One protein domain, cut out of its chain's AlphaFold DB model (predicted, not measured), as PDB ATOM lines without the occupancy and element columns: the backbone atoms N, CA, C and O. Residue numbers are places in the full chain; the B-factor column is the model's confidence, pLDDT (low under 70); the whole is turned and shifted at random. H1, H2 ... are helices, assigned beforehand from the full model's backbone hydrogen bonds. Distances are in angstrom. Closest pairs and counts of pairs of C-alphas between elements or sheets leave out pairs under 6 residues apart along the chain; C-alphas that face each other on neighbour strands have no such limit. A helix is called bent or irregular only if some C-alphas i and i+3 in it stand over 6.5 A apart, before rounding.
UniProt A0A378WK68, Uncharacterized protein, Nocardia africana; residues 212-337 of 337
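Overview. This is residues 212 to 337 of the 337 residues of an uncharacterized protein of Nocardia africana (UniProt A0A378WK68). A sharply bent helix, H1, has its second arm H1b in the middle of four helices: H2 packs along both arms of H1, H3 packs on H1b, and H4 packs near the bend and on H3. Long loops join the helices, and a tail runs away after H4. The printed part has 126 residues and four named helices, H1 to H4 in chain order, with no named strand; the class is all helix. It is compact, with a radius of gyration of the C-alphas of 14.7 A and spans of 45 by 36 by 27 A.

Along the chain. H1, residues 212 to 235, was assigned as one helix by its hydrogen bonds but is bent: C-alphas 224 and 227 are 7.2 A apart. Arm H1a, residues 212 to 224, starts at C-alpha 212 (23.045, -7.956, -15.823) and is 18.4 A long; arm H1b, residues 227 to 235, is 12.7 A long. H2 holds residues 250 to 267, 25.4 A; H3 residues 280 to 295, 22.7 A; H4 residues 313 to 323, 15.0 A, ending at C-alpha 323 (4.328, -11.876, 4.204).

Arrangement. The arms stand at a steep tilt of 58 degrees. H1a touches residues 250 to 257 of H2, closest at the C-alphas of Ala 222 and Ala 254, 4.5 A, the same way at a shallow tilt of 34 degrees, only just short of steep. H1b touches H3 at C-alphas 235 and 291, the closest, 6.8 A apart. H3 touches H4, closest at C-alphas 280 and 319, 4.3 A. H1a and H3 are apart. In H1a, H1b, H2, H3 and H4 every O i to N i+4 pair is within hydrogen-bond range.

Size, cuts and confidence. The farthest C-alphas, those of Ala 212 and Ala 337, are 50.5 A apart. The printed part has no cut, and its three links are long. Mean pLDDT of the printed part is 89.0; residues 328 to 337 are under 70.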
ATOM      1  N   ALA A 212      22.956  -8.657 -17.103       83.06
ATOM      2  CA  ALA A 212      23.045  -7.956 -15.823       83.06
ATOM      3  C   ALA A 212      21.717  -7.350 -15.319       83.06
ATOM      4  O   ALA A 212      21.441  -7.385 -14.122       83.06
ATOM      5  N   THR A 213      20.875  -6.796 -16.199       82.75
ATOM      6  CA  THR A 213      19.567  -6.243 -15.800       82.75
ATOM      7  C   THR A 213      18.613  -7.360 -15.388       82.75
ATOM      8  O   THR A 213      17.949  -7.248 -14.356       82.75
ATOM      9  N   ALA A 214      18.560  -8.442 -16.171       81.50
ATOM     10  CA  ALA A 214      17.745  -9.611 -15.854       81.50
ATOM     11  C   ALA A 214      18.166 -10.228 -14.511       81.50
ATOM     12  O   ALA A 214      17.318 -10.458 -13.649       81.50
ATOM     13  N   GLU A 215      19.474 -10.387 -14.295       87.56
ATOM     14  CA  GLU A 215      20.032 -10.864 -13.028       87.56
ATOM     15  C   GLU A 215      19.711  -9.936 -11.856       87.56
ATOM     16  O   GLU A 215      19.317 -10.407 -10.792       87.56
ATOM     17  N   TRP A 216      19.796  -8.615 -12.032       90.06
ATOM     18  CA  TRP A 216      19.438  -7.669 -10.974       90.06
ATOM     19  C   TRP A 216      17.950  -7.748 -10.591       90.06
ATOM     20  O   TRP A 216      17.614  -7.738  -9.400       90.06
ATOM     21  N   ILE A 217      17.045  -7.857 -11.574       89.69
ATOM     22  CA  ILE A 217      15.609  -8.027 -11.301       89.69
ATOM     23  C   ILE A 217      15.374  -9.357 -10.585       89.69
ATOM     24  O   ILE A 217      14.658  -9.391  -9.581       89.69
ATOM     25  N   ALA A 218      15.999 -10.436 -11.057       91.31
ATOM     26  CA  ALA A 218      15.888 -11.748 -10.443       91.31
ATOM     27  C   ALA A 218      16.429 -11.755  -9.005       91.31
ATOM     28  O   ALA A 218      15.752 -12.247  -8.106       91.31
ATOM     29  N   ALA A 219      17.563 -11.100  -8.741       93.88
ATOM     30  CA  ALA A 219      18.125 -10.944  -7.399       93.88
ATOM     31  C   ALA A 219      17.145 -10.228  -6.461       93.88
ATOM     32  O   ALA A 219      16.956 -10.608  -5.303       93.88
ATOM     33  N   ARG A 220      16.472  -9.187  -6.967       95.31
ATOM     34  CA  ARG A 220      15.424  -8.485  -6.220       95.31
ATOM     35  C   ARG A 220      14.220  -9.389  -5.946       95.31
ATOM     36  O   ARG A 220      13.711  -9.348  -4.827       95.31
ATOM     37  N   ARG A 221      13.767 -10.174  -6.930       95.19
ATOM     38  CA  ARG A 221      12.660 -11.134  -6.776       95.19
ATOM     39  C   ARG A 221      13.008 -12.210  -5.750       95.19
ATOM     40  O   ARG A 221      12.275 -12.349  -4.779       95.19
ATOM     41  N   ALA A 222      14.161 -12.864  -5.880       95.62
ATOM     42  CA  ALA A 222      14.639 -13.866  -4.930       95.62
ATOM     43  C   ALA A 222      14.691 -13.316  -3.494       95.62
ATOM     44  O   ALA A 222      14.245 -13.974  -2.563       95.62
ATOM     45  N   ARG A 223      15.148 -12.069  -3.297       96.75
ATOM     46  CA  ARG A 223      15.140 -11.422  -1.971       96.75
ATOM     47  C   ARG A 223      13.731 -11.228  -1.401       96.75
ATOM     48  O   ARG A 223      13.548 -11.375  -0.200       96.75
ATOM     49  N   ILE A 224      12.761 -10.867  -2.242       97.38
ATOM     50  CA  ILE A 224      11.356 -10.691  -1.837       97.38
ATOM     51  C   ILE A 224      10.722 -12.037  -1.474       97.38
ATOM     52  O   ILE A 224       9.992 -12.113  -0.493       97.38
ATOM     53  N   LEU A 225      10.990 -13.074  -2.268       97.56
ATOM     54  CA  LEU A 225      10.399 -14.402  -2.105       97.56
ATOM     55  C   LEU A 225      10.973 -15.150  -0.902       97.56
ATOM     56  O   LEU A 225      10.229 -15.841  -0.215       97.56
ATOM     57  N   ARG A 226      12.277 -14.987  -0.633       97.25
ATOM     58  CA  ARG A 226      13.040 -15.813   0.311       97.25
ATOM     59  C   ARG A 226      12.378 -16.017   1.680       97.25
ATOM     60  O   ARG A 226      12.320 -17.171   2.077       97.25
ATOM     61  N   PRO A 227      11.855 -14.997   2.391       97.12
ATOM     62  CA  PRO A 227      11.253 -15.227   3.706       97.12
ATOM     63  C   PRO A 227      10.037 -16.158   3.644       97.12
ATOM     64  O   PRO A 227       9.964 -17.127   4.387       97.12
ATOM     65  N   MET A 228       9.114 -15.899   2.711       97.62
ATOM     66  CA  MET A 228       7.927 -16.736   2.528       97.62
ATOM     67  C   MET A 228       8.309 -18.128   2.034       97.62
ATOM     68  O   MET A 228       7.805 -19.110   2.561       97.62
ATOM     69  N   TRP A 229       9.222 -18.203   1.060       97.81
ATOM     70  CA  TRP A 229       9.748 -19.455   0.526       97.81
ATOM     71  C   TRP A 229      10.328 -20.337   1.635       97.81
ATOM     72  O   TRP A 229       9.896 -21.471   1.777       97.81
ATOM     73  N   THR A 230      11.225 -19.802   2.468       96.12
ATOM     74  CA  THR A 230      11.823 -20.536   3.589       96.12
ATOM     75  C   THR A 230      10.766 -21.066   4.554       96.12
ATOM     76  O   THR A 230      10.849 -22.225   4.952       96.12
ATOM     77  N   ASP A 231       9.762 -20.264   4.914       95.81
ATOM     78  CA  ASP A 231       8.721 -20.693   5.854       95.81
ATOM     79  C   ASP A 231       7.840 -21.818   5.286       95.81
ATOM     80  O   ASP A 231       7.535 -22.776   6.005       95.81
ATOM     81  N   VAL A 232       7.440 -21.718   4.009       96.38
ATOM     82  CA  VAL A 232       6.561 -22.717   3.378       96.38
ATOM     83  C   VAL A 232       7.300 -24.009   3.036       96.38
ATOM     84  O   VAL A 232       6.754 -25.082   3.281       96.38
ATOM     85  N   THR A 233       8.550 -23.946   2.563       95.75
ATOM     86  CA  THR A 233       9.339 -25.153   2.253       95.75
ATOM     87  C   THR A 233       9.878 -25.836   3.504       95.75
ATOM     88  O   THR A 233      10.029 -27.050   3.512       95.75
ATOM     89  N   SER A 234      10.080 -25.107   4.608       94.31
ATOM     90  CA  SER A 234      10.372 -25.744   5.902       94.31
ATOM     91  C   SER A 234       9.175 -26.532   6.443       94.31
ATOM     92  O   SER A 234       9.354 -27.494   7.183       94.31
ATOM     93  N   ALA A 235       7.949 -26.109   6.117       92.88
ATOM     94  CA  ALA A 235       6.734 -26.811   6.522       92.88
ATOM     95  C   ALA A 235       6.356 -27.962   5.576       92.88
ATOM     96  O   ALA A 235       5.780 -28.942   6.042       92.88
ATOM     97  N   CYS A 236       6.688 -27.836   4.289       93.12
ATOM     98  CA  CYS A 236       6.443 -28.836   3.248       93.12
ATOM     99  C   CYS A 236       7.786 -29.226   2.592       93.12
ATOM    100  O   CYS A 236       8.044 -28.837   1.449       93.12
ATOM    101  N   PRO A 237       8.704 -29.908   3.306       92.81
ATOM    102  CA  PRO A 237      10.034 -30.227   2.777       92.81
ATOM    103  C   PRO A 237       9.993 -31.074   1.498       92.81
ATOM    104  O   PRO A 237      10.911 -30.994   0.689       92.81
ATOM    105  N   GLU A 238       8.922 -31.834   1.278       88.00
ATOM    106  CA  GLU A 238       8.688 -32.645   0.084       88.00
ATOM    107  C   GLU A 238       8.571 -31.832  -1.213       88.00
ATOM    108  O   GLU A 238       8.831 -32.373  -2.284       88.00
ATOM    109  N   VAL A 239       8.225 -30.539  -1.141       90.00
ATOM    110  CA  VAL A 239       8.193 -29.673  -2.335       90.00
ATOM    111  C   VAL A 239       9.588 -29.171  -2.721       90.00
ATOM    112  O   VAL A 239       9.794 -28.643  -3.812       90.00
ATOM    113  N   CYS A 240      10.570 -29.325  -1.827       90.81
ATOM    114  CA  CYS A 240      11.942 -28.890  -2.033       90.81
ATOM    115  C   CYS A 240      12.795 -30.062  -2.536       90.81
ATOM    116  O   CYS A 240      13.393 -30.801  -1.759       90.81
ATOM    117  N   LEU A 241      12.898 -30.200  -3.860       82.25
ATOM    118  CA  LEU A 241      13.704 -31.248  -4.517       82.25
ATOM    119  C   LEU A 241      15.238 -31.099  -4.357       82.25
ATOM    120  O   LEU A 241      16.003 -31.821  -4.986       82.25
ATOM    121  N   GLY A 242      15.709 -30.150  -3.543       85.69
ATOM    122  CA  GLY A 242      17.130 -29.947  -3.264       85.69
ATOM    123  C   GLY A 242      17.467 -28.503  -2.881       85.69
ATOM    124  O   GLY A 242      16.692 -27.582  -3.160       85.69
ATOM    125  N   PRO A 243      18.625 -28.273  -2.238       88.25
ATOM    126  CA  PRO A 243      19.060 -26.927  -1.900       88.25
ATOM    127  C   PRO A 243      19.339 -26.109  -3.167       88.25
ATOM    128  O   PRO A 243      19.925 -26.586  -4.137       88.25
ATOM    129  N   ILE A 244      18.952 -24.833  -3.142       90.31
ATOM    130  CA  ILE A 244      19.411 -23.865  -4.141       90.31
ATOM    131  C   ILE A 244      20.849 -23.492  -3.782       90.31
ATOM    132  O   ILE A 244      21.078 -22.840  -2.758       90.31
ATOM    133  N   GLU A 245      21.798 -23.878  -4.632       90.25
ATOM    134  CA  GLU A 245      23.213 -23.583  -4.418       90.25
ATOM    135  C   GLU A 245      23.462 -22.071  -4.276       90.25
ATOM    136  O   GLU A 245      22.910 -21.277  -5.047       90.25
ATOM    137  N   PRO A 246      24.310 -21.622  -3.331       89.38
ATOM    138  CA  PRO A 246      24.617 -20.200  -3.166       89.38
ATOM    139  C   PRO A 246      25.237 -19.544  -4.407       89.38
ATOM    140  O   PRO A 246      25.099 -18.334  -4.586       89.38
ATOM    141  N   SER A 247      25.922 -20.327  -5.248       88.06
ATOM    142  CA  SER A 247      26.499 -19.895  -6.527       88.06
ATOM    143  C   SER A 247      25.482 -19.857  -7.671       88.06
ATOM    144  O   SER A 247      25.796 -19.322  -8.736       88.06
ATOM    145  N   ALA A 248      24.272 -20.395  -7.475       88.69
ATOM    146  CA  ALA A 248      23.266 -20.440  -8.521       88.69
ATOM    147  C   ALA A 248      22.879 -19.018  -8.972       88.69
ATOM    148  O   ALA A 248      22.649 -18.134  -8.137       88.69
ATOM    149  N   PRO A 249      22.744 -18.777 -10.287       90.19
ATOM    150  CA  PRO A 249      22.318 -17.484 -10.810       90.19
ATOM    151  C   PRO A 249      20.982 -17.032 -10.220       90.19
ATOM    152  O   PRO A 249      20.098 -17.840  -9.925       90.19
ATOM    153  N   ASN A 250      20.768 -15.724 -10.079       92.38
ATOM    154  CA  ASN A 250      19.589 -15.241  -9.361       92.38
ATOM    155  C   ASN A 250      18.288 -15.603 -10.081       92.38
ATOM    156  O   ASN A 250      17.262 -15.796  -9.431       92.38
ATOM    157  N   ARG A 251      18.325 -15.711 -11.416       90.19
ATOM    158  CA  ARG A 251      17.191 -16.197 -12.215       90.19
ATOM    159  C   ARG A 251      16.814 -17.642 -11.894       90.19
ATOM    160  O   ARG A 251      15.626 -17.933 -11.812       90.19
ATOM    161  N   TYR A 252      17.809 -18.492 -11.636       91.88
ATOM    162  CA  TYR A 252      17.625 -19.860 -11.156       91.88
ATOM    163  C   TYR A 252      16.937 -19.864  -9.799       91.88
ATOM    164  O   TYR A 252      15.854 -20.428  -9.661       91.88
ATOM    165  N   ALA A 253      17.505 -19.146  -8.828       93.88
ATOM    166  CA  ALA A 253      16.944 -19.085  -7.485       93.88
ATOM    167  C   ALA A 253      15.506 -18.536  -7.476       93.88
ATOM    168  O   ALA A 253      14.625 -19.119  -6.854       93.88
ATOM    169  N   ALA A 254      15.247 -17.434  -8.187       94.62
ATOM    170  CA  ALA A 254      13.918 -16.828  -8.245       94.62
ATOM    171  C   ALA A 254      12.882 -17.758  -8.894       94.62
ATOM    172  O   ALA A 254      11.761 -17.850  -8.399       94.62
ATOM    173  N   HIS A 255      13.252 -18.445  -9.977       93.81
ATOM    174  CA  HIS A 255      12.383 -19.411 -10.646       93.81
ATOM    175  C   HIS A 255      12.034 -20.593  -9.738       93.81
ATOM    176  O   HIS A 255      10.851 -20.855  -9.522       93.81
ATOM    177  N   ARG A 256      13.042 -21.241  -9.141       94.88
ATOM    178  CA  ARG A 256      12.845 -22.352  -8.197       94.88
ATOM    179  C   ARG A 256      11.958 -21.948  -7.024       94.88
ATOM    180  O   ARG A 256      10.950 -22.595  -6.777       94.88
ATOM    181  N   MET A 257      12.240 -20.806  -6.393       96.31
ATOM    182  CA  MET A 257      11.416 -20.297  -5.292       96.31
ATOM    183  C   MET A 257       9.948 -20.118  -5.684       96.31
ATOM    184  O   MET A 257       9.062 -20.410  -4.890       96.31
ATOM    185  N   LEU A 258       9.679 -19.627  -6.894       95.81
ATOM    186  CA  LEU A 258       8.318 -19.442  -7.389       95.81
ATOM    187  C   LEU A 258       7.586 -20.771  -7.629       95.81
ATOM    188  O   LEU A 258       6.405 -20.860  -7.303       95.81
ATOM    189  N   VAL A 259       8.267 -21.773  -8.196       94.62
ATOM    190  CA  VAL A 259       7.710 -23.125  -8.390       94.62
ATOM    191  C   VAL A 259       7.418 -23.779  -7.042       94.62
ATOM    192  O   VAL A 259       6.298 -24.218  -6.809       94.62
ATOM    193  N   GLU A 260       8.386 -23.766  -6.127       95.88
ATOM    194  CA  GLU A 260       8.263 -24.409  -4.815       95.88
ATOM    195  C   GLU A 260       7.217 -23.715  -3.925       95.88
ATOM    196  O   GLU A 260       6.486 -24.374  -3.192       95.88
ATOM    197  N   ILE A 261       7.083 -22.382  -4.009       96.81
ATOM    198  CA  ILE A 261       5.979 -21.659  -3.355       96.81
ATOM    199  C   ILE A 261       4.632 -22.116  -3.918       96.81
ATOM    200  O   ILE A 261       3.690 -22.296  -3.150       96.81
ATOM    201  N   GLU A 262       4.513 -22.264  -5.240       95.44
ATOM    202  CA  GLU A 262       3.276 -22.732  -5.868       95.44
ATOM    203  C   GLU A 262       2.909 -24.130  -5.357       95.44
ATOM    204  O   GLU A 262       1.787 -24.313  -4.893       95.44
ATOM    205  N   ASP A 263       3.851 -25.073  -5.321       93.44
ATOM    206  CA  ASP A 263       3.601 -26.410  -4.771       93.44
ATOM    207  C   ASP A 263       3.259 -26.415  -3.289       93.44
ATOM    208  O   ASP A 263       2.317 -27.098  -2.881       93.44
ATOM    209  N   ALA A 264       3.974 -25.639  -2.476       94.94
ATOM    210  CA  ALA A 264       3.679 -25.560  -1.052       94.94
ATOM    211  C   ALA A 264       2.277 -24.981  -0.817       94.94
ATOM    212  O   ALA A 264       1.513 -25.498  -0.007       94.94
ATOM    213  N   VAL A 265       1.881 -23.947  -1.566       95.56
ATOM    214  CA  VAL A 265       0.529 -23.373  -1.471       95.56
ATOM    215  C   VAL A 265      -0.536 -24.372  -1.926       95.56
ATOM    216  O   VAL A 265      -1.597 -24.446  -1.309       95.56
ATOM    217  N   MET A 266      -0.267 -25.161  -2.967       91.62
ATOM    218  CA  MET A 266      -1.180 -26.212  -3.426       91.62
ATOM    219  C   MET A 266      -1.295 -27.357  -2.413       91.62
ATOM    220  O   MET A 266      -2.390 -27.873  -2.202       91.62
ATOM    221  N   THR A 267      -0.201 -27.694  -1.731       90.81
ATOM    222  CA  THR A 267      -0.169 -28.669  -0.627       90.81
ATOM    223  C   THR A 267      -0.987 -28.177   0.568       90.81
ATOM    224  O   THR A 267      -1.778 -28.921   1.146       90.81
ATOM    225  N   LEU A 268      -0.878 -26.886   0.887       93.31
ATOM    226  CA  LEU A 268      -1.622 -26.230   1.963       93.31
ATOM    227  C   LEU A 268      -3.069 -25.884   1.586       93.31
ATOM    228  O   LEU A 268      -3.824 -25.457   2.461       93.31
ATOM    229  N   ALA A 269      -3.478 -26.062   0.326       93.31
ATOM    230  CA  ALA A 269      -4.777 -25.622  -0.184       93.31
ATOM    231  C   ALA A 269      -5.986 -26.058   0.667       93.31
ATOM    232  O   ALA A 269      -6.841 -25.204   0.903       93.31
ATOM    233  N   PRO A 270      -6.063 -27.296   1.206       91.69
ATOM    234  CA  PRO A 270      -7.179 -27.712   2.064       91.69
ATOM    235  C   PRO A 270      -7.318 -26.899   3.360       91.69
ATOM    236  O   PRO A 270      -8.371 -26.912   3.994       91.69
ATOM    237  N   LEU A 271      -6.252 -26.213   3.779       93.00
ATOM    238  CA  LEU A 271      -6.224 -25.389   4.980       93.00
ATOM    239  C   LEU A 271      -6.417 -23.902   4.673       93.00
ATOM    240  O   LEU A 271      -6.717 -23.143   5.588       93.00
ATOM    241  N   LEU A 272      -6.256 -23.449   3.432       94.06
ATOM    242  CA  LEU A 272      -6.376 -22.027   3.116       94.06
ATOM    243  C   LEU A 272      -7.821 -21.545   3.287       94.06
ATOM    244  O   LEU A 272      -8.769 -22.194   2.848       94.06
ATOM    245  N   ASP A 273      -7.991 -20.363   3.876       93.88
ATOM    246  CA  ASP A 273      -9.238 -19.615   3.732       93.88
ATOM    247  C   ASP A 273      -9.288 -19.007   2.327       93.88
ATOM    248  O   ASP A 273      -8.602 -18.024   2.030       93.88
ATOM    249  N   LEU A 274     -10.065 -19.644   1.450       90.94
ATOM    250  CA  LEU A 274     -10.292 -19.214   0.069       90.94
ATOM    251  C   LEU A 274     -11.497 -18.271  -0.071       90.94
ATOM    252  O   LEU A 274     -11.735 -17.766  -1.166       90.94
ATOM    253  N   ASN A 275     -12.250 -18.038   1.010       90.81
ATOM    254  CA  ASN A 275     -13.359 -17.079   1.035       90.81
ATOM    255  C   ASN A 275     -12.907 -15.681   1.473       90.81
ATOM    256  O   ASN A 275     -13.674 -14.723   1.350       90.81
ATOM    257  N   ALA A 276     -11.684 -15.562   1.995       86.75
ATOM    258  CA  ALA A 276     -11.081 -14.288   2.341       86.75
ATOM    259  C   ALA A 276     -11.019 -13.340   1.129       86.75
ATOM    260  O   ALA A 276     -10.963 -13.766  -0.026       86.75
ATOM    261  N   GLU A 277     -10.997 -12.033   1.405       90.44
ATOM    262  CA  GLU A 277     -10.806 -11.008   0.376       90.44
ATOM    263  C   GLU A 277      -9.574 -11.327  -0.480       90.44
ATOM    264  O   GLU A 277      -8.514 -11.650   0.059       90.44
ATOM    265  N   ASP A 278      -9.695 -11.205  -1.804       93.38
ATOM    266  CA  ASP A 278      -8.621 -11.539  -2.739       93.38
ATOM    267  C   ASP A 278      -7.519 -10.460  -2.774       93.38
ATOM    268  O   ASP A 278      -7.292  -9.766  -3.765       93.38
ATOM    269  N   SER A 279      -6.837 -10.300  -1.640       96.38
ATOM    270  CA  SER A 279      -5.763  -9.341  -1.409       96.38
ATOM    271  C   SER A 279      -4.461 -10.056  -1.048       96.38
ATOM    272  O   SER A 279      -4.448 -11.146  -0.475       96.38
ATOM    273  N   ALA A 280      -3.323  -9.419  -1.333       96.94
ATOM    274  CA  ALA A 280      -2.013  -9.954  -0.960       96.94
ATOM    275  C   ALA A 280      -1.867 -10.177   0.559       96.94
ATOM    276  O   ALA A 280      -1.236 -11.144   0.981       96.94
ATOM    277  N   THR A 281      -2.455  -9.296   1.377       96.12
ATOM    278  CA  THR A 281      -2.425  -9.398   2.843       96.12
ATOM    279  C   THR A 281      -3.249 -10.581   3.330       96.12
ATOM    280  O   THR A 281      -2.735 -11.385   4.102       96.12
ATOM    281  N   SER A 282      -4.478 -10.727   2.833       95.75
ATOM    282  CA  SER A 282      -5.371 -11.826   3.206       95.75
ATOM    283  C   SER A 282      -4.797 -13.180   2.783       95.75
ATOM    284  O   SER A 282      -4.787 -14.118   3.573       95.75
ATOM    285  N   ARG A 283      -4.213 -13.277   1.577       96.94
ATOM    286  CA  ARG A 283      -3.502 -14.486   1.122       96.94
ATOM    287  C   ARG A 283      -2.322 -14.823   2.037       96.94
ATOM    288  O   ARG A 283      -2.168 -15.974   2.429       96.94
ATOM    289  N   ALA A 284      -1.511 -13.832   2.419       96.69
ATOM    290  CA  ALA A 284      -0.385 -14.050   3.327       96.69
ATOM    291  C   ALA A 284      -0.844 -14.501   4.727       96.69
ATOM    292  O   ALA A 284      -0.225 -15.389   5.308       96.69
ATOM    293  N   GLN A 285      -1.927 -13.923   5.258       95.19
ATOM    294  CA  GLN A 285      -2.530 -14.342   6.532       95.19
ATOM    295  C   GLN A 285      -3.051 -15.779   6.450       95.19
ATOM    296  O   GLN A 285      -2.675 -16.608   7.275       95.19
ATOM    297  N   SER A 286      -3.807 -16.093   5.397       95.50
ATOM    298  CA  SER A 286      -4.359 -17.424   5.127       95.50
ATOM    299  C   SER A 286      -3.264 -18.500   5.048       95.50
ATOM    300  O   SER A 286      -3.372 -19.536   5.705       95.50
ATOM    301  N   ILE A 287      -2.147 -18.230   4.353       96.31
ATOM    302  CA  ILE A 287      -0.975 -19.127   4.338       96.31
ATOM    303  C   ILE A 287      -0.392 -19.282   5.747       96.31
ATOM    304  O   ILE A 287      -0.092 -20.394   6.166       96.31
ATOM    305  N   SER A 288      -0.239 -18.190   6.502       95.19
ATOM    306  CA  SER A 288       0.337 -18.233   7.852       95.19
ATOM    307  C   SER A 288      -0.497 -19.100   8.797       95.19
ATOM    308  O   SER A 288       0.046 -19.928   9.524       95.19
ATOM    309  N   GLU A 289      -1.818 -18.951   8.767       93.94
ATOM    310  CA  GLU A 289      -2.750 -19.760   9.557       93.94
ATOM    311  C   GLU A 289      -2.785 -21.222   9.096       93.94
ATOM    312  O   GLU A 289      -2.917 -22.131   9.922       93.94
ATOM    313  N   ALA A 290      -2.662 -21.465   7.788       94.44
ATOM    314  CA  ALA A 290      -2.532 -22.809   7.238       94.44
ATOM    315  C   ALA A 290      -1.243 -23.487   7.724       94.44
ATOM    316  O   ALA A 290      -1.304 -24.634   8.155       94.44
ATOM    317  N   LEU A 291      -0.107 -22.779   7.762       94.75
ATOM    318  CA  LEU A 291       1.151 -23.310   8.301       94.75
ATOM    319  C   LEU A 291       1.045 -23.685   9.785       94.75
ATOM    320  O   LEU A 291       1.570 -24.721  10.189       94.75
ATOM    321  N   VAL A 292       0.359 -22.875  10.600       93.25
ATOM    322  CA  VAL A 292       0.122 -23.191  12.021       93.25
ATOM    323  C   VAL A 292      -0.697 -24.477  12.159       93.25
ATOM    324  O   VAL A 292      -0.316 -25.373  12.911       93.25
ATOM    325  N   ARG A 293      -1.791 -24.604  11.397       93.06
ATOM    326  CA  ARG A 293      -2.643 -25.805  11.405       93.06
ATOM    327  C   ARG A 293      -1.923 -27.044  10.877       93.06
ATOM    328  O   ARG A 293      -2.062 -28.113  11.467       93.06
ATOM    329  N   TRP A 294      -1.126 -26.887   9.821       93.25
ATOM    330  CA  TRP A 294      -0.298 -27.942   9.240       93.25
ATOM    331  C   TRP A 294       0.689 -28.503  10.267       93.25
ATOM    332  O   TRP A 294       0.705 -29.703  10.523       93.25
ATOM    333  N   ARG A 295       1.443 -27.627  10.947       91.69
ATOM    334  CA  ARG A 295       2.404 -28.016  11.996       91.69
ATOM    335  C   ARG A 295       1.742 -28.649  13.220       91.69
ATOM    336  O   ARG A 295       2.353 -29.488  13.869       91.69
ATOM    337  N   ALA A 296       0.501 -28.272  13.524       92.12
ATOM    338  CA  ALA A 296      -0.283 -28.895  14.588       92.12
ATOM    339  C   ALA A 296      -0.792 -30.309  14.231       92.12
ATOM    340  O   ALA A 296      -1.388 -30.967  15.078       92.12
ATOM    341  N   GLY A 297      -0.592 -30.776  12.990       91.88
ATOM    342  CA  GLY A 297      -1.113 -32.059  12.510       91.88
ATOM    343  C   GLY A 297      -2.626 -32.053  12.265       91.88
ATOM    344  O   GLY A 297      -3.227 -33.106  12.058       91.88
ATOM    345  N   THR A 298      -3.261 -30.878  12.265       83.69
ATOM    346  CA  THR A 298      -4.707 -30.723  12.065       83.69
ATOM    347  C   THR A 298      -5.015 -30.648  10.572       83.69
ATOM    348  O   THR A 298      -5.439 -29.610  10.063       83.69
ATOM    349  N   VAL A 299      -4.767 -31.740   9.845       84.19
ATOM    350  CA  VAL A 299      -5.032 -31.818   8.402       84.19
ATOM    351  C   VAL A 299      -6.178 -32.785   8.144       84.19
ATOM    352  O   VAL A 299      -6.006 -34.001   8.131       84.19
ATOM    353  N   THR A 300      -7.369 -32.241   7.909       79.88
ATOM    354  CA  THR A 300      -8.450 -32.989   7.264       79.88
ATOM    355  C   THR A 300      -8.415 -32.670   5.780       79.88
ATOM    356  O   THR A 300      -8.747 -31.553   5.383       79.88
ATOM    357  N   PHE A 301      -8.008 -33.638   4.961       76.31
ATOM    358  CA  PHE A 301      -8.105 -33.517   3.510       76.31
ATOM    359  C   PHE A 301      -9.580 -33.523   3.121       76.31
ATOM    360  O   PHE A 301     -10.234 -34.564   3.106       76.31
ATOM    361  N   VAL A 302     -10.110 -32.333   2.865       74.94
ATOM    362  CA  VAL A 302     -11.425 -32.149   2.263       74.94
ATOM    363  C   VAL A 302     -11.187 -31.728   0.823       74.94
ATOM    364  O   VAL A 302     -10.378 -30.832   0.572       74.94
ATOM    365  N   ASP A 303     -11.878 -32.374  -0.114       75.75
ATOM    366  CA  ASP A 303     -11.880 -31.938  -1.507       75.75
ATOM    367  C   ASP A 303     -12.357 -30.480  -1.563       75.75
ATOM    368  O   ASP A 303     -13.480 -30.152  -1.171       75.75
ATOM    369  N   GLY A 304     -11.480 -29.594  -2.027       76.69
ATOM    370  CA  GLY A 304     -11.712 -28.156  -2.080       76.69
ATOM    371  C   GLY A 304     -11.147 -27.548  -3.362       76.69
ATOM    372  O   GLY A 304     -10.308 -28.162  -4.027       76.69
ATOM    373  N   PRO A 305     -11.613 -26.349  -3.751       84.50
ATOM    374  CA  PRO A 305     -11.048 -25.656  -4.898       84.50
ATOM    375  C   PRO A 305      -9.573 -25.335  -4.639       84.50
ATOM    376  O   PRO A 305      -9.194 -24.951  -3.537       84.50
ATOM    377  N   SER A 306      -8.730 -25.466  -5.657       85.69
ATOM    378  CA  SER A 306      -7.341 -25.019  -5.556       85.69
ATOM    379  C   SER A 306      -7.246 -23.497  -5.723       85.69
ATOM    380  O   SER A 306      -7.959 -22.935  -6.563       85.69
ATOM    381  N   PRO A 307      -6.361 -22.806  -4.980       91.88
ATOM    382  CA  PRO A 307      -6.117 -21.385  -5.193       91.88
ATOM    383  C   PRO A 307      -5.525 -21.160  -6.591       91.88
ATOM    384  O   PRO A 307      -4.557 -21.806  -6.975       91.88
ATOM    385  N   TRP A 308      -6.083 -20.222  -7.356       91.69
ATOM    386  CA  TRP A 308      -5.608 -19.915  -8.713       91.69
ATOM    387  C   TRP A 308      -4.490 -18.861  -8.732       91.69
ATOM    388  O   TRP A 308      -3.689 -18.818  -9.664       91.69
ATOM    389  N   TRP A 309      -4.424 -18.000  -7.710       94.62
ATOM    390  CA  TRP A 309      -3.479 -16.881  -7.641       94.62
ATOM    391  C   TRP A 309      -1.989 -17.277  -7.650       94.62
ATOM    392  O   TRP A 309      -1.203 -16.461  -8.134       94.62
ATOM    393  N   PRO A 310      -1.551 -18.473  -7.191       94.81
ATOM    394  CA  PRO A 310      -0.143 -18.869  -7.285       94.81
ATOM    395  C   PRO A 310       0.363 -18.954  -8.730       94.81
ATOM    396  O   PRO A 310       1.565 -18.823  -8.975       94.81
ATOM    397  N   HIS A 311      -0.552 -19.109  -9.694       92.38
ATOM    398  CA  HIS A 311      -0.232 -19.130 -11.118       92.38
ATOM    399  C   HIS A 311       0.198 -17.758 -11.659       92.38
ATOM    400  O   HIS A 311       0.837 -17.691 -12.710       92.38
ATOM    401  N   ASP A 312      -0.143 -16.668 -10.965       92.50
ATOM    402  CA  ASP A 312       0.239 -15.311 -11.339       92.50
ATOM    403  C   ASP A 312       1.472 -14.859 -10.541       92.50
ATOM    404  O   ASP A 312       1.452 -14.716  -9.317       92.50
ATOM    405  N   GLU A 313       2.586 -14.617 -11.234       92.38
ATOM    406  CA  GLU A 313       3.834 -14.212 -10.579       92.38
ATOM    407  C   GLU A 313       3.686 -12.887  -9.806       92.38
ATOM    408  O   GLU A 313       4.256 -12.730  -8.723       92.38
ATOM    409  N   GLY A 314       2.906 -11.937 -10.330       93.81
ATOM    410  CA  GLY A 314       2.654 -10.655  -9.674       93.81
ATOM    411  C   GLY A 314       1.938 -10.831  -8.336       93.81
ATOM    412  O   GLY A 314       2.351 -10.248  -7.330       93.81
ATOM    413  N   ALA A 315       0.919 -11.688  -8.305       96.00
ATOM    414  CA  ALA A 315       0.185 -12.093  -7.118       96.00
ATOM    415  C   ALA A 315       1.090 -12.774  -6.085       96.00
ATOM    416  O   ALA A 315       1.021 -12.423  -4.904       96.00
ATOM    417  N   VAL A 316       1.972 -13.688  -6.507       96.62
ATOM    418  CA  VAL A 316       2.944 -14.336  -5.608       96.62
ATOM    419  C   VAL A 316       3.908 -13.305  -5.013       96.62
ATOM    420  O   VAL A 316       4.095 -13.266  -3.798       96.62
ATOM    421  N   LEU A 317       4.471 -12.409  -5.830       96.44
ATOM    422  CA  LEU A 317       5.385 -11.360  -5.363       96.44
ATOM    423  C   LEU A 317       4.701 -10.352  -4.430       96.44
ATOM    424  O   LEU A 317       5.323  -9.876  -3.479       96.44
ATOM    425  N   ALA A 318       3.440  -9.999  -4.690       97.25
ATOM    426  CA  ALA A 318       2.658  -9.139  -3.807       97.25
ATOM    427  C   ALA A 318       2.397  -9.827  -2.459       97.25
ATOM    428  O   ALA A 318       2.619  -9.217  -1.411       97.25
ATOM    429  N   THR A 319       2.014 -11.106  -2.488       97.62
ATOM    430  CA  THR A 319       1.777 -11.932  -1.293       97.62
ATOM    431  C   THR A 319       3.056 -12.093  -0.472       97.62
ATOM    432  O   THR A 319       3.041 -11.841   0.727       97.62
ATOM    433  N   ALA A 320       4.202 -12.359  -1.107       97.69
ATOM    434  CA  ALA A 320       5.499 -12.435  -0.432       97.69
ATOM    435  C   ALA A 320       5.922 -11.102   0.219       97.69
ATOM    436  O   ALA A 320       6.529 -11.086   1.286       97.69
ATOM    437  N   ARG A 321       5.569  -9.948  -0.365       97.56
ATOM    438  CA  ARG A 321       5.793  -8.637   0.282       97.56
ATOM    439  C   ARG A 321       4.862  -8.395   1.462       97.56
ATOM    440  O   ARG A 321       5.257  -7.714   2.403       97.56
ATOM    441  N   ALA A 322       3.624  -8.874   1.391       96.75
ATOM    442  CA  ALA A 322       2.710  -8.814   2.523       96.75
ATOM    443  C   ALA A 322       3.183  -9.751   3.643       96.75
ATOM    444  O   ALA A 322       3.161  -9.365   4.810       96.75
ATOM    445  N   TRP A 323       3.728 -10.918   3.281       96.88
ATOM    446  CA  TRP A 323       4.328 -11.876   4.204       96.88
ATOM    447  C   TRP A 323       5.400 -11.242   5.086       96.88
ATOM    448  O   TRP A 323       5.421 -11.501   6.281       96.88
ATOM    449  N   THR A 324       6.272 -10.379   4.561       96.12
ATOM    450  CA  THR A 324       7.323  -9.747   5.383       96.12
ATOM    451  C   THR A 324       6.808  -8.690   6.362       96.12
ATOM    452  O   THR A 324       7.580  -8.202   7.180       96.12
ATOM    453  N   ARG A 325       5.529  -8.307   6.273       95.56
ATOM    454  CA  ARG A 325       4.894  -7.304   7.142       95.56
ATOM    455  C   ARG A 325       3.984  -7.912   8.199       95.56
ATOM    456  O   ARG A 325       3.490  -7.169   9.045       95.56
ATOM    457  N   LEU A 326       3.707  -9.213   8.126       93.06
ATOM    458  CA  LEU A 326       2.905  -9.859   9.156       93.06
ATOM    459  C   LEU A 326       3.665  -9.807  10.489       93.06
ATOM    460  O   LEU A 326       4.882 -10.015  10.492       93.06
ATOM    461  N   PRO A 327       2.972  -9.495  11.598       83.75
ATOM    462  CA  PRO A 327       3.602  -9.385  12.902       83.75
ATOM    463  C   PRO A 327       4.312 -10.687  13.267       83.75
ATOM    464  O   PRO A 327       3.853 -11.786  12.960       83.75
ATOM    465  N   GLU A 328       5.437 -10.537  13.956       66.56
ATOM    466  CA  GLU A 328       6.379 -11.592  14.330       66.56
ATOM    467  C   GLU A 328       5.835 -12.570  15.387       66.56
ATOM    468  O   GLU A 328       6.603 -13.310  15.990       66.56
ATOM    469  N   GLN A 329       4.508 -12.679  15.559       57.66
ATOM    470  CA  GLN A 329       3.835 -13.741  16.334       57.66
ATOM    471  C   GLN A 329       4.054 -15.154  15.728       57.66
ATOM    472  O   GLN A 329       3.269 -16.072  15.923       57.66
ATOM    473  N   ARG A 330       5.137 -15.315  14.958       55.12
ATOM    474  CA  ARG A 330       5.513 -16.380  14.033       55.12
ATOM    475  C   ARG A 330       6.488 -17.407  14.598       55.12
ATOM    476  O   ARG A 330       6.718 -18.409  13.929       55.12
ATOM    477  N   GLN A 331       7.100 -17.169  15.755       49.69
ATOM    478  CA  GLN A 331       8.220 -18.002  16.225       49.69
ATOM    479  C   GLN A 331       8.085 -18.541  17.644       49.69
ATOM    480  O   GLN A 331       8.980 -19.245  18.107       49.69
ATOM    481  N   GLU A 332       6.954 -18.321  18.309       50.78
ATOM    482  CA  GLU A 332       6.609 -19.159  19.454       50.78
ATOM    483  C   GLU A 332       6.078 -20.490  18.914       50.78
ATOM    484  O   GLU A 332       4.885 -20.787  18.936       50.78
ATOM    485  N   SER A 333       6.996 -21.313  18.393       51.44
ATOM    486  CA  SER A 333       6.820 -22.755  18.503       51.44
ATOM    487  C   SER A 333       6.454 -23.023  19.963       51.44
ATOM    488  O   SER A 333       7.159 -22.507  20.837       51.44
ATOM    489  N   PRO A 334       5.392 -23.787  20.268       52.50
ATOM    490  CA  PRO A 334       5.222 -24.291  21.618       52.50
ATOM    491  C   PRO A 334       6.526 -25.011  21.954       52.50
ATOM    492  O   PRO A 334       6.868 -26.012  21.324       52.50
ATOM    493  N   SER A 335       7.316 -24.415  22.851       47.69
ATOM    494  CA  SER A 335       8.521 -25.032  23.387       47.69
ATOM    495  C   SER A 335       8.102 -26.427  23.809       47.69
ATOM    496  O   SER A 335       7.208 -26.534  24.646       47.69
ATOM    497  N   ALA A 336       8.672 -27.452  23.172       46.16
ATOM    498  CA  ALA A 336       8.367 -28.845  23.461       46.16
ATOM    499  C   ALA A 336       8.388 -29.039  24.983       46.16
ATOM    500  O   ALA A 336       9.438 -28.888  25.613       46.16
ATOM    501  N   ALA A 337       7.202 -29.253  25.549       41.19
ATOM    502  CA  ALA A 337       6.978 -29.584  26.946       41.19
ATOM    503  C   ALA A 337       6.716 -31.084  27.036       41.19
ATOM    504  O   ALA A 337       6.056 -31.616  26.112       41.19
TER     505      ALA A 337